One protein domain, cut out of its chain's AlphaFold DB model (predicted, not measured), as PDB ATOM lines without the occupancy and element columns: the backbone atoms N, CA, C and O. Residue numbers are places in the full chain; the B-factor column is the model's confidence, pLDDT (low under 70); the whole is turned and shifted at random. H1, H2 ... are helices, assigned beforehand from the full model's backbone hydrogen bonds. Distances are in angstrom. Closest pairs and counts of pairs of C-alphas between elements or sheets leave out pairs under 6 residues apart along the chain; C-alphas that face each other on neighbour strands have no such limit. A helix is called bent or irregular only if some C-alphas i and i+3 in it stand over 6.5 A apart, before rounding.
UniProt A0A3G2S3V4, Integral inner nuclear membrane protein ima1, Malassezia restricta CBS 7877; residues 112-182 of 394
ATOM      1  N   VAL A 112     271.502 241.189 457.180       94.69
ATOM      2  CA  VAL A 112     271.183 241.255 455.747       94.69
ATOM      3  C   VAL A 112     271.733 242.539 455.137       94.69
ATOM      4  O   VAL A 112     272.344 242.493 454.075       94.69
ATOM      5  N   THR A 113     271.594 243.677 455.822       93.06
ATOM      6  CA  THR A 113     272.141 244.955 455.342       93.06
ATOM      7  C   THR A 113     273.659 244.894 455.192       93.06
ATOM      8  O   THR A 113     274.181 245.309 454.163       93.06
ATOM      9  N   ASN A 114     274.365 244.343 456.181       92.94
ATOM     10  CA  ASN A 114     275.820 244.214 456.134       92.94
ATOM     11  C   ASN A 114     276.272 243.257 455.021       92.94
ATOM     12  O   ASN A 114     277.200 243.587 454.293       92.94
ATOM     13  N   LEU A 115     275.592 242.118 454.854       92.94
ATOM     14  CA  LEU A 115     275.899 241.140 453.806       92.94
ATOM     15  C   LEU A 115     275.670 241.710 452.401       92.94
ATOM     16  O   LEU A 115     276.505 241.527 451.519       92.94
ATOM     17  N   LEU A 116     274.567 242.441 452.205       92.12
ATOM     18  CA  LEU A 116     274.285 243.124 450.942       92.12
ATOM     19  C   LEU A 116     275.281 244.258 450.675       92.12
ATOM     20  O   LEU A 116     275.664 244.456 449.527       92.12
ATOM     21  N   ALA A 117     275.717 244.981 451.710       88.69
ATOM     22  CA  ALA A 117     276.722 246.032 451.572       88.69
ATOM     23  C   ALA A 117     278.103 245.472 451.195       88.69
ATOM     24  O   ALA A 117     278.814 246.098 450.421       88.69
ATOM     25  N   SER A 118     278.462 244.286 451.695       88.19
ATOM     26  CA  SER A 118     279.717 243.605 451.352       88.19
ATOM     27  C   SER A 118     279.664 242.795 450.049       88.19
ATOM     28  O   SER A 118     280.640 242.128 449.723       88.19
ATOM     29  N   TYR A 119     278.533 242.780 449.333       88.00
ATOM     30  CA  TYR A 119     278.343 241.884 448.185       88.00
ATOM     31  C   TYR A 119     279.170 242.277 446.948       88.00
ATOM     32  O   TYR A 119     279.591 241.393 446.203       88.00
ATOM     33  N   LEU A 120     279.429 243.575 446.746       85.38
ATOM     34  CA  LEU A 120     280.348 244.085 445.720       85.38
ATOM     35  C   LEU A 120     281.580 244.712 446.393       85.38
ATOM     36  O   LEU A 120     281.528 245.885 446.769       85.38
ATOM     37  N   PRO A 121     282.659 243.942 446.612       79.50
ATOM     38  CA  PRO A 121     283.921 244.485 447.101       79.50
ATOM     39  C   PRO A 121     284.624 245.316 446.016       79.50
ATOM     40  O   PRO A 121     284.602 244.957 444.847       79.50
ATOM     41  N   GLU A 122     285.301 246.397 446.415       72.06
ATOM     42  CA  GLU A 122     285.948 247.367 445.503       72.06
ATOM     43  C   GLU A 122     287.144 246.801 444.704       72.06
ATOM     44  O   GLU A 122     287.678 247.476 443.830       72.06
ATOM     45  N   GLU A 123     287.598 245.583 445.005       70.38
ATOM     46  CA  GLU A 123     288.871 245.038 444.513       70.38
ATOM     47  C   GLU A 123     288.740 244.200 443.220       70.38
ATOM     48  O   GLU A 123     289.744 243.995 442.540       70.38
ATOM     49  N   ASP A 124     287.528 243.770 442.831       65.38
ATOM     50  CA  ASP A 124     287.293 242.777 441.761       65.38
ATOM     51  C   ASP A 124     286.314 243.266 440.663       65.38
ATOM     52  O   ASP A 124     285.336 242.585 440.335       65.38
ATOM     53  N   GLU A 125     286.597 244.413 440.034       71.12
ATOM     54  CA  GLU A 125     285.728 245.035 439.006       71.12
ATOM     55  C   GLU A 125     285.354 244.096 437.833       71.12
ATOM     56  O   GLU A 125     284.320 244.260 437.190       71.12
ATOM     57  N   GLN A 126     286.177 243.084 437.536       72.50
ATOM     58  CA  GLN A 126     285.954 242.155 436.419       72.50
ATOM     59  C   GLN A 126     284.846 241.121 436.678       72.50
ATOM     60  O   GLN A 126     284.274 240.608 435.717       72.50
ATOM     61  N   LEU A 127     284.540 240.807 437.944       74.62
ATOM     62  CA  LEU A 127     283.458 239.879 438.313       74.62
ATOM     63  C   LEU A 127     282.152 240.599 438.683       74.62
ATOM     64  O   LEU A 127     281.128 239.946 438.908       74.62
ATOM     65  N   ASP A 128     282.163 241.928 438.753       80.06
ATOM     66  CA  ASP A 128     281.030 242.710 439.245       80.06
ATOM     67  C   ASP A 128     279.805 242.622 438.337       80.06
ATOM     68  O   ASP A 128     278.682 242.553 438.837       80.06
ATOM     69  N   ASP A 129     279.996 242.522 437.020       82.75
ATOM     70  CA  ASP A 129     278.896 242.337 436.069       82.75
ATOM     71  C   ASP A 129     278.166 240.999 436.275       82.75
ATOM     72  O   ASP A 129     276.943 240.920 436.141       82.75
ATOM     73  N   GLU A 130     278.897 239.933 436.608       85.06
ATOM     74  CA  GLU A 130     278.320 238.615 436.890       85.06
ATOM     75  C   GLU A 130     277.639 238.588 438.261       85.06
ATOM     76  O   GLU A 130     276.507 238.110 438.378       85.06
ATOM     77  N   ARG A 131     278.268 239.185 439.283       85.00
ATOM     78  CA  ARG A 131     277.667 239.349 440.616       85.00
ATOM     79  C   ARG A 131     276.408 240.215 440.560       85.00
ATOM     80  O   ARG A 131     275.407 239.859 441.170       85.00
ATOM     81  N   MET A 132     276.384 241.297 439.782       86.44
ATOM     82  CA  MET A 132     275.176 242.112 439.593       86.44
ATOM     83  C   MET A 132     274.035 241.326 438.947       86.44
ATOM     84  O   MET A 132     272.883 241.500 439.346       86.44
ATOM     85  N   ARG A 133     274.331 240.430 437.993       89.38
ATOM     86  CA  ARG A 133     273.315 239.532 437.417       89.38
ATOM     87  C   ARG A 133     272.782 238.532 438.448       89.38
ATOM     88  O   ARG A 133     271.585 238.267 438.442       89.38
ATOM     89  N   ALA A 134     273.636 238.024 439.339       90.94
ATOM     90  CA  ALA A 134     273.270 237.075 440.399       90.94
ATOM     91  C   ALA A 134     272.699 237.727 441.681       90.94
ATOM     92  O   ALA A 134     272.118 237.044 442.528       90.94
ATOM     93  N   TYR A 135     272.817 239.050 441.828       92.75
ATOM     94  CA  TYR A 135     272.336 239.825 442.976       92.75
ATOM     95  C   TYR A 135     270.882 239.542 443.400       92.75
ATOM     96  O   TYR A 135     270.655 239.360 444.600       92.75
ATOM     97  N   PRO A 136     269.875 239.500 442.497       94.19
ATOM     98  CA  PRO A 136     268.494 239.249 442.910       94.19
ATOM     99  C   PRO A 136     268.311 237.874 443.562       94.19
ATOM    100  O   PRO A 136     267.565 237.766 444.538       94.19
ATOM    101  N   ASP A 137     269.012 236.847 443.079       93.94
ATOM    102  CA  ASP A 137     268.937 235.496 443.642       93.94
ATOM    103  C   ASP A 137     269.687 235.409 444.974       93.94
ATOM    104  O   ASP A 137     269.169 234.847 445.941       93.94
ATOM    105  N   TYR A 138     270.851 236.061 445.074       93.94
ATOM    106  CA  TYR A 138     271.568 236.194 446.341       93.94
ATOM    107  C   TYR A 138     270.706 236.887 447.403       93.94
ATOM    108  O   TYR A 138     270.553 236.373 448.512       93.94
ATOM    109  N   LYS A 139     270.066 238.008 447.053       93.81
ATOM    110  CA  LYS A 139     269.154 238.728 447.946       93.81
ATOM    111  C   LYS A 139     267.981 237.849 448.391       93.81
ATOM    112  O   LYS A 139     267.698 237.805 449.586       93.81
ATOM    113  N   ARG A 140     267.340 237.122 447.468       93.81
ATOM    114  CA  ARG A 140     266.243 236.194 447.798       93.81
ATOM    115  C   ARG A 140     266.705 235.121 448.786       93.81
ATOM    116  O   ARG A 140     266.047 234.904 449.798       93.81
ATOM    117  N   SER A 141     267.886 234.541 448.560       95.56
ATOM    118  CA  SER A 141     268.467 233.530 449.456       95.56
ATOM    119  C   SER A 141     268.721 234.059 450.877       95.56
ATOM    120  O   SER A 141     268.552 233.332 451.860       95.56
ATOM    121  N   LEU A 142     269.094 235.340 451.007       94.75
ATOM    122  CA  LEU A 142     269.263 235.998 452.301       94.75
ATOM    123  C   LEU A 142     267.923 236.255 452.985       94.75
ATOM    124  O   LEU A 142     267.823 236.049 454.192       94.75
ATOM    125  N   GLU A 143     266.906 236.687 452.242       91.38
ATOM    126  CA  GLU A 143     265.569 236.962 452.779       91.38
ATOM    127  C   GLU A 143     264.845 235.680 453.223       91.38
ATOM    128  O   GLU A 143     264.150 235.698 454.240       91.38
ATOM    129  N   GLU A 144     265.063 234.559 452.530       93.75
ATOM    130  CA  GLU A 144     264.566 233.235 452.927       93.75
ATOM    131  C   GLU A 144     265.241 232.728 454.210       93.75
ATOM    132  O   GLU A 144     264.575 232.213 455.110       93.75
ATOM    133  N   ARG A 145     266.566 232.898 454.327       95.31
ATOM    134  CA  ARG A 145     267.341 232.427 455.489       95.31
ATOM    135  C   ARG A 145     267.194 233.330 456.713       95.31
ATOM    136  O   ARG A 145     267.186 232.848 457.846       95.31
ATOM    137  N   TYR A 146     267.098 234.637 456.488       95.38
ATOM    138  CA  TYR A 146     267.044 235.673 457.514       95.38
ATOM    139  C   TYR A 146     265.859 236.609 457.245       95.38
ATOM    140  O   TYR A 146     266.046 237.731 456.765       95.38
ATOM    141  N   PRO A 147     264.627 236.195 457.593       94.12
ATOM    142  CA  PRO A 147     263.451 237.022 457.371       94.12
ATOM    143  C   PRO A 147     263.591 238.367 458.093       94.12
ATOM    144  O   PRO A 147     263.901 238.429 459.291       94.12
ATOM    145  N   LEU A 148     263.346 239.451 457.350       90.38
ATOM    146  CA  LEU A 148     263.500 240.835 457.818       90.38
ATOM    147  C   LEU A 148     262.492 241.194 458.920       90.38
ATOM    148  O   LEU A 148     262.772 242.017 459.796       90.38
ATOM    149  N   ALA A 149     261.314 240.574 458.894       93.94
ATOM    150  CA  ALA A 149     260.293 240.711 459.919       93.94
ATOM    151  C   ALA A 149     259.538 239.389 460.087       93.94
ATOM    152  O   ALA A 149     259.111 238.790 459.106       93.94
ATOM    153  N   CYS A 150     259.326 238.955 461.330       94.56
ATOM    154  CA  CYS A 150     258.357 237.899 461.611       94.56
ATOM    155  C   CYS A 150     256.927 238.428 461.422       94.56
ATOM    156  O   CYS A 150     256.703 239.636 461.515       94.56
ATOM    157  N   GLU A 151     255.951 237.538 461.239       93.69
ATOM    158  CA  GLU A 151     254.547 237.904 460.982       93.69
ATOM    159  C   GLU A 151     253.987 238.905 462.005       93.69
ATOM    160  O   GLU A 151     253.365 239.902 461.640       93.69
ATOM    161  N   ALA A 152     254.294 238.714 463.293       93.50
ATOM    162  CA  ALA A 152     253.873 239.631 464.349       93.50
ATOM    163  C   ALA A 152     254.504 241.030 464.210       93.50
ATOM    164  O   ALA A 152     253.827 242.043 464.388       93.50
ATOM    165  N   CYS A 153     255.801 241.112 463.887       94.38
ATOM    166  CA  CYS A 153     256.463 242.399 463.667       94.38
ATOM    167  C   CYS A 153     255.979 243.067 462.377       94.38
ATOM    168  O   CYS A 153     255.825 244.285 462.358       94.38
ATOM    169  N   HIS A 154     255.707 242.279 461.335       93.38
ATOM    170  CA  HIS A 154     255.154 242.762 460.078       93.38
ATOM    171  C   HIS A 154     253.773 243.391 460.293       93.38
ATOM    172  O   HIS A 154     253.570 244.548 459.933       93.38
ATOM    173  N   ALA A 155     252.862 242.697 460.983       93.75
ATOM    174  CA  ALA A 155     251.535 243.224 461.302       93.75
ATOM    175  C   ALA A 155     251.604 244.534 462.111       93.75
ATOM    176  O   ALA A 155     250.912 245.499 461.787       93.75
ATOM    177  N   ARG A 156     252.485 244.613 463.123       93.31
ATOM    178  CA  ARG A 156     252.697 245.854 463.894       93.31
ATOM    179  C   ARG A 156     253.254 246.990 463.042       93.31
ATOM    180  O   ARG A 156     252.791 248.121 463.175       93.31
ATOM    181  N   ALA A 157     254.240 246.708 462.192       90.94
ATOM    182  CA  ALA A 157     254.828 247.706 461.305       90.94
ATOM    183  C   ALA A 157     253.786 248.240 460.310       90.94
ATOM    184  O   ALA A 157     253.647 249.453 460.175       90.94
ATOM    185  N   MET A 158     252.995 247.354 459.698       90.75
ATOM    186  CA  MET A 158     251.919 247.731 458.779       90.75
ATOM    187  C   MET A 158     250.828 248.556 459.464       90.75
ATOM    188  O   MET A 158     250.435 249.595 458.936       90.75
ATOM    189  N   ALA A 159     250.387 248.164 460.662       91.19
ATOM    190  CA  ALA A 159     249.414 248.941 461.431       91.19
ATOM    191  C   ALA A 159     249.945 250.344 461.776       91.19
ATOM    192  O   ALA A 159     249.225 251.336 461.664       91.19
ATOM    193  N   HIS A 160     251.224 250.445 462.151       88.12
ATOM    194  CA  HIS A 160     251.862 251.728 462.426       88.12
ATOM    195  C   HIS A 160     251.967 252.607 461.168       88.12
ATOM    196  O   HIS A 160     251.690 253.804 461.240       88.12
ATOM    197  N   LEU A 161     252.326 252.033 460.012       86.75
ATOM    198  CA  LEU A 161     252.356 252.748 458.730       86.75
ATOM    199  C   LEU A 161     250.973 253.302 458.375       86.75
ATOM    200  O   LEU A 161     250.833 254.507 458.188       86.75
ATOM    201  N   GLN A 162     249.935 252.465 458.430       89.12
ATOM    202  CA  GLN A 162     248.554 252.888 458.174       89.12
ATOM    203  C   GLN A 162     248.109 254.016 459.111       89.12
ATOM    204  O   GLN A 162     247.484 254.986 458.680       89.12
ATOM    205  N   GLN A 163     248.456 253.932 460.399       87.88
ATOM    206  CA  GLN A 163     248.146 254.984 461.366       87.88
ATOM    207  C   GLN A 163     248.840 256.310 461.012       87.88
ATOM    208  O   GLN A 163     248.240 257.380 461.148       87.88
ATOM    209  N   ARG A 164     250.107 256.264 460.581       79.38
ATOM    210  CA  ARG A 164     250.862 257.455 460.158       79.38
ATOM    211  C   ARG A 164     250.287 258.055 458.876       79.38
ATOM    212  O   ARG A 164     250.109 259.269 458.833       79.38
ATOM    213  N   ASP A 165     249.923 257.233 457.900       78.38
ATOM    214  CA  ASP A 165     249.319 257.695 456.647       78.38
ATOM    215  C   ASP A 165     247.996 258.420 456.906       78.38
ATOM    216  O   ASP A 165     247.794 259.543 456.442       78.38
ATOM    217  N   GLN A 166     247.127 257.844 457.742       84.44
ATOM    218  CA  GLN A 166     245.876 258.488 458.148       84.44
ATOM    219  C   GLN A 166     246.115 259.828 458.858       84.44
ATOM    220  O   GLN A 166     245.384 260.796 458.635       84.44
ATOM    221  N   LEU A 167     247.138 259.913 459.714       78.38
ATOM    222  CA  LEU A 167     247.501 261.159 460.386       78.38
ATOM    223  C   LEU A 167     247.969 262.222 459.382       78.38
ATOM    224  O   LEU A 167     247.548 263.376 459.473       78.38
ATOM    225  N   ILE A 168     248.793 261.846 458.402       70.12
ATOM    226  CA  ILE A 168     249.271 262.747 457.344       70.12
ATOM    227  C   ILE A 168     248.096 263.238 456.490       70.12
ATOM    228  O   ILE A 168     247.976 264.433 456.219       70.12
ATOM    229  N   GLN A 169     247.172 262.351 456.124       74.56
ATOM    230  CA  GLN A 169     245.963 262.719 455.383       74.56
ATOM    231  C   GLN A 169     245.098 263.716 456.168       74.56
ATOM    232  O   GLN A 169     244.716 264.763 455.648       74.56
ATOM    233  N   ARG A 170     244.841 263.456 457.456       77.75
ATOM    234  CA  ARG A 170     244.029 264.351 458.299       77.75
ATOM    235  C   ARG A 170     244.691 265.708 458.519       77.75
ATOM    236  O   ARG A 170     244.028 266.736 458.411       77.75
ATOM    237  N   THR A 171     245.986 265.723 458.815       62.25
ATOM    238  CA  THR A 171     246.738 266.969 459.045       62.25
ATOM    239  C   THR A 171     246.877 267.793 457.767       62.25
ATOM    240  O   THR A 171     246.693 269.010 457.804       62.25
ATOM    241  N   SER A 172     247.121 267.156 456.618       63.28
ATOM    242  CA  SER A 172     247.161 267.846 455.325       63.28
ATOM    243  C   SER A 172     245.807 268.466 454.973       63.28
ATOM    244  O   SER A 172     245.772 269.656 454.644       63.28
ATOM    245  N   LEU A 173     244.697 267.738 455.152       78.62
ATOM    246  CA  LEU A 173     243.341 268.261 454.959       78.62
ATOM    247  C   LEU A 173     243.022 269.411 455.921       78.62
ATOM    248  O   LEU A 173     242.546 270.457 455.488       78.62
ATOM    249  N   ALA A 174     243.324 269.259 457.212       72.69
ATOM    250  CA  ALA A 174     243.103 270.309 458.205       72.69
ATOM    251  C   ALA A 174     243.884 271.585 457.855       72.69
ATOM    252  O   ALA A 174     243.325 272.681 457.848       72.69
ATOM    253  N   SER A 175     245.156 271.437 457.467       60.34
ATOM    254  CA  SER A 175     245.981 272.561 457.020       60.34
ATOM    255  C   SER A 175     245.410 273.232 455.766       60.34
ATOM    256  O   SER A 175     245.528 274.444 455.595       60.34
ATOM    257  N   TRP A 176     244.783 272.456 454.874       67.56
ATOM    258  CA  TRP A 176     244.127 272.974 453.681       67.56
ATOM    259  C   TRP A 176     242.866 273.762 454.030       67.56
ATOM    260  O   TRP A 176     242.746 274.899 453.580       67.56
ATOM    261  N   LEU A 177     241.993 273.227 454.888       74.62
ATOM    262  CA  LEU A 177     240.796 273.928 455.366       74.62
ATOM    263  C   LEU A 177     241.159 275.246 456.060       74.62
ATOM    264  O   LEU A 177     240.563 276.281 455.780       74.62
ATOM    265  N   GLN A 178     242.190 275.237 456.907       66.38
ATOM    266  CA  GLN A 178     242.671 276.440 457.586       66.38
ATOM    267  C   GLN A 178     243.199 277.501 456.607       66.38
ATOM    268  O   GLN A 178     243.006 278.695 456.818       66.38
ATOM    269  N   ARG A 179     243.835 277.077 455.505       57.44
ATOM    270  CA  ARG A 179     244.260 277.971 454.414       57.44
ATOM    271  C   ARG A 179     243.087 278.542 453.612       57.44
ATOM    272  O   ARG A 179     243.272 279.550 452.940       57.44
ATOM    273  N   GLN A 180     241.921 277.901 453.631       54.81
ATOM    274  CA  GLN A 180     240.725 278.405 452.950       54.81
ATOM    275  C   GLN A 180     239.937 279.404 453.791       54.81
ATOM    276  O   GLN A 180     239.320 280.309 453.237       54.81
ATOM    277  N   THR A 181     239.937 279.235 455.112       55.38
ATOM    278  CA  THR A 181     239.202 280.110 456.032       55.38
ATOM    279  C   THR A 181     239.981 281.363 456.418       55.38
ATOM    280  O   THR A 181     239.376 282.331 456.879       55.38
ATOM    281  N   SER A 182     241.302 281.389 456.217       50.91
ATOM    282  CA  SER A 182     242.101 282.594 456.421       50.91
ATOM    283  C   SER A 182     241.742 283.671 455.392       50.91
ATOM    284  O   SER A 182     241.834 283.486 454.178       50.91
TER     285      SER A 182
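Overview. This is residues 112 to 182 of the 394 residues of the protein "Integral inner nuclear membrane protein ima1" of Malassezia restricta CBS 7877 (UniProt A0A3G2S3V4). The model is a wide, open V: one arm is the long helix H3, which sticks out almost along its whole length, and the other arm is H2 with the short H1 beside it. Residues 146 to 150 join the arms, and H3 touches no helix. The printed part has 71 residues with three named helices, in the order H1, H2, H3, and no named strand; the class is all helix. It is extended, with a radius of gyration of the C-alphas of 21.3 A and spans of 63 by 31 by 17 A.

Along the chain. H1, residues 112 to 117, begins with C-alpha 112 at (271.183, 241.255, 455.747) and is 8.4 A long from first to last C-alpha. H2, residues 128 to 145, measures 23.6 A. It is irregular, with C-alphas 133 and 136 7.3 A apart, and has a kink of 49 degrees near residue 135. H3, residues 151 to 181, measures 45.2 A and ends with C-alpha 181 at (239.202, 280.110, 456.032).

Arrangement. H1 and H2 form a helical hairpin and only just touch, with 3 pairs of C-alphas within 8 A. The closest are the C-alphas of Val 112 and Leu 142, 6.6 A apart. H2 touches H1 with residues 139 to 143 alone. Their lines stand at a shallow tilt of 10 degrees, opposite ways; the line of H2 is a rough one. H3 is apart from H1 and from H2. Every O i to N i+4 pair is within hydrogen-bond range in H1 and H3; in H2, 12 of 14 are.

Size, cuts and confidence. The C-alphas farthest apart, of Gln 126 and Thr 181, are 63.3 A from each other. The printed part has no cut. The link from H1 to H2 is short, the link from H2 to H3 is tight, and neither is long. Residues 121 to 127, 150 to 156 and 158 to 182 stand free. The mean pLDDT of the printed part is 83.3; residues 124, 171 to 172, 175 to 176 and 178 to 182 are under 70.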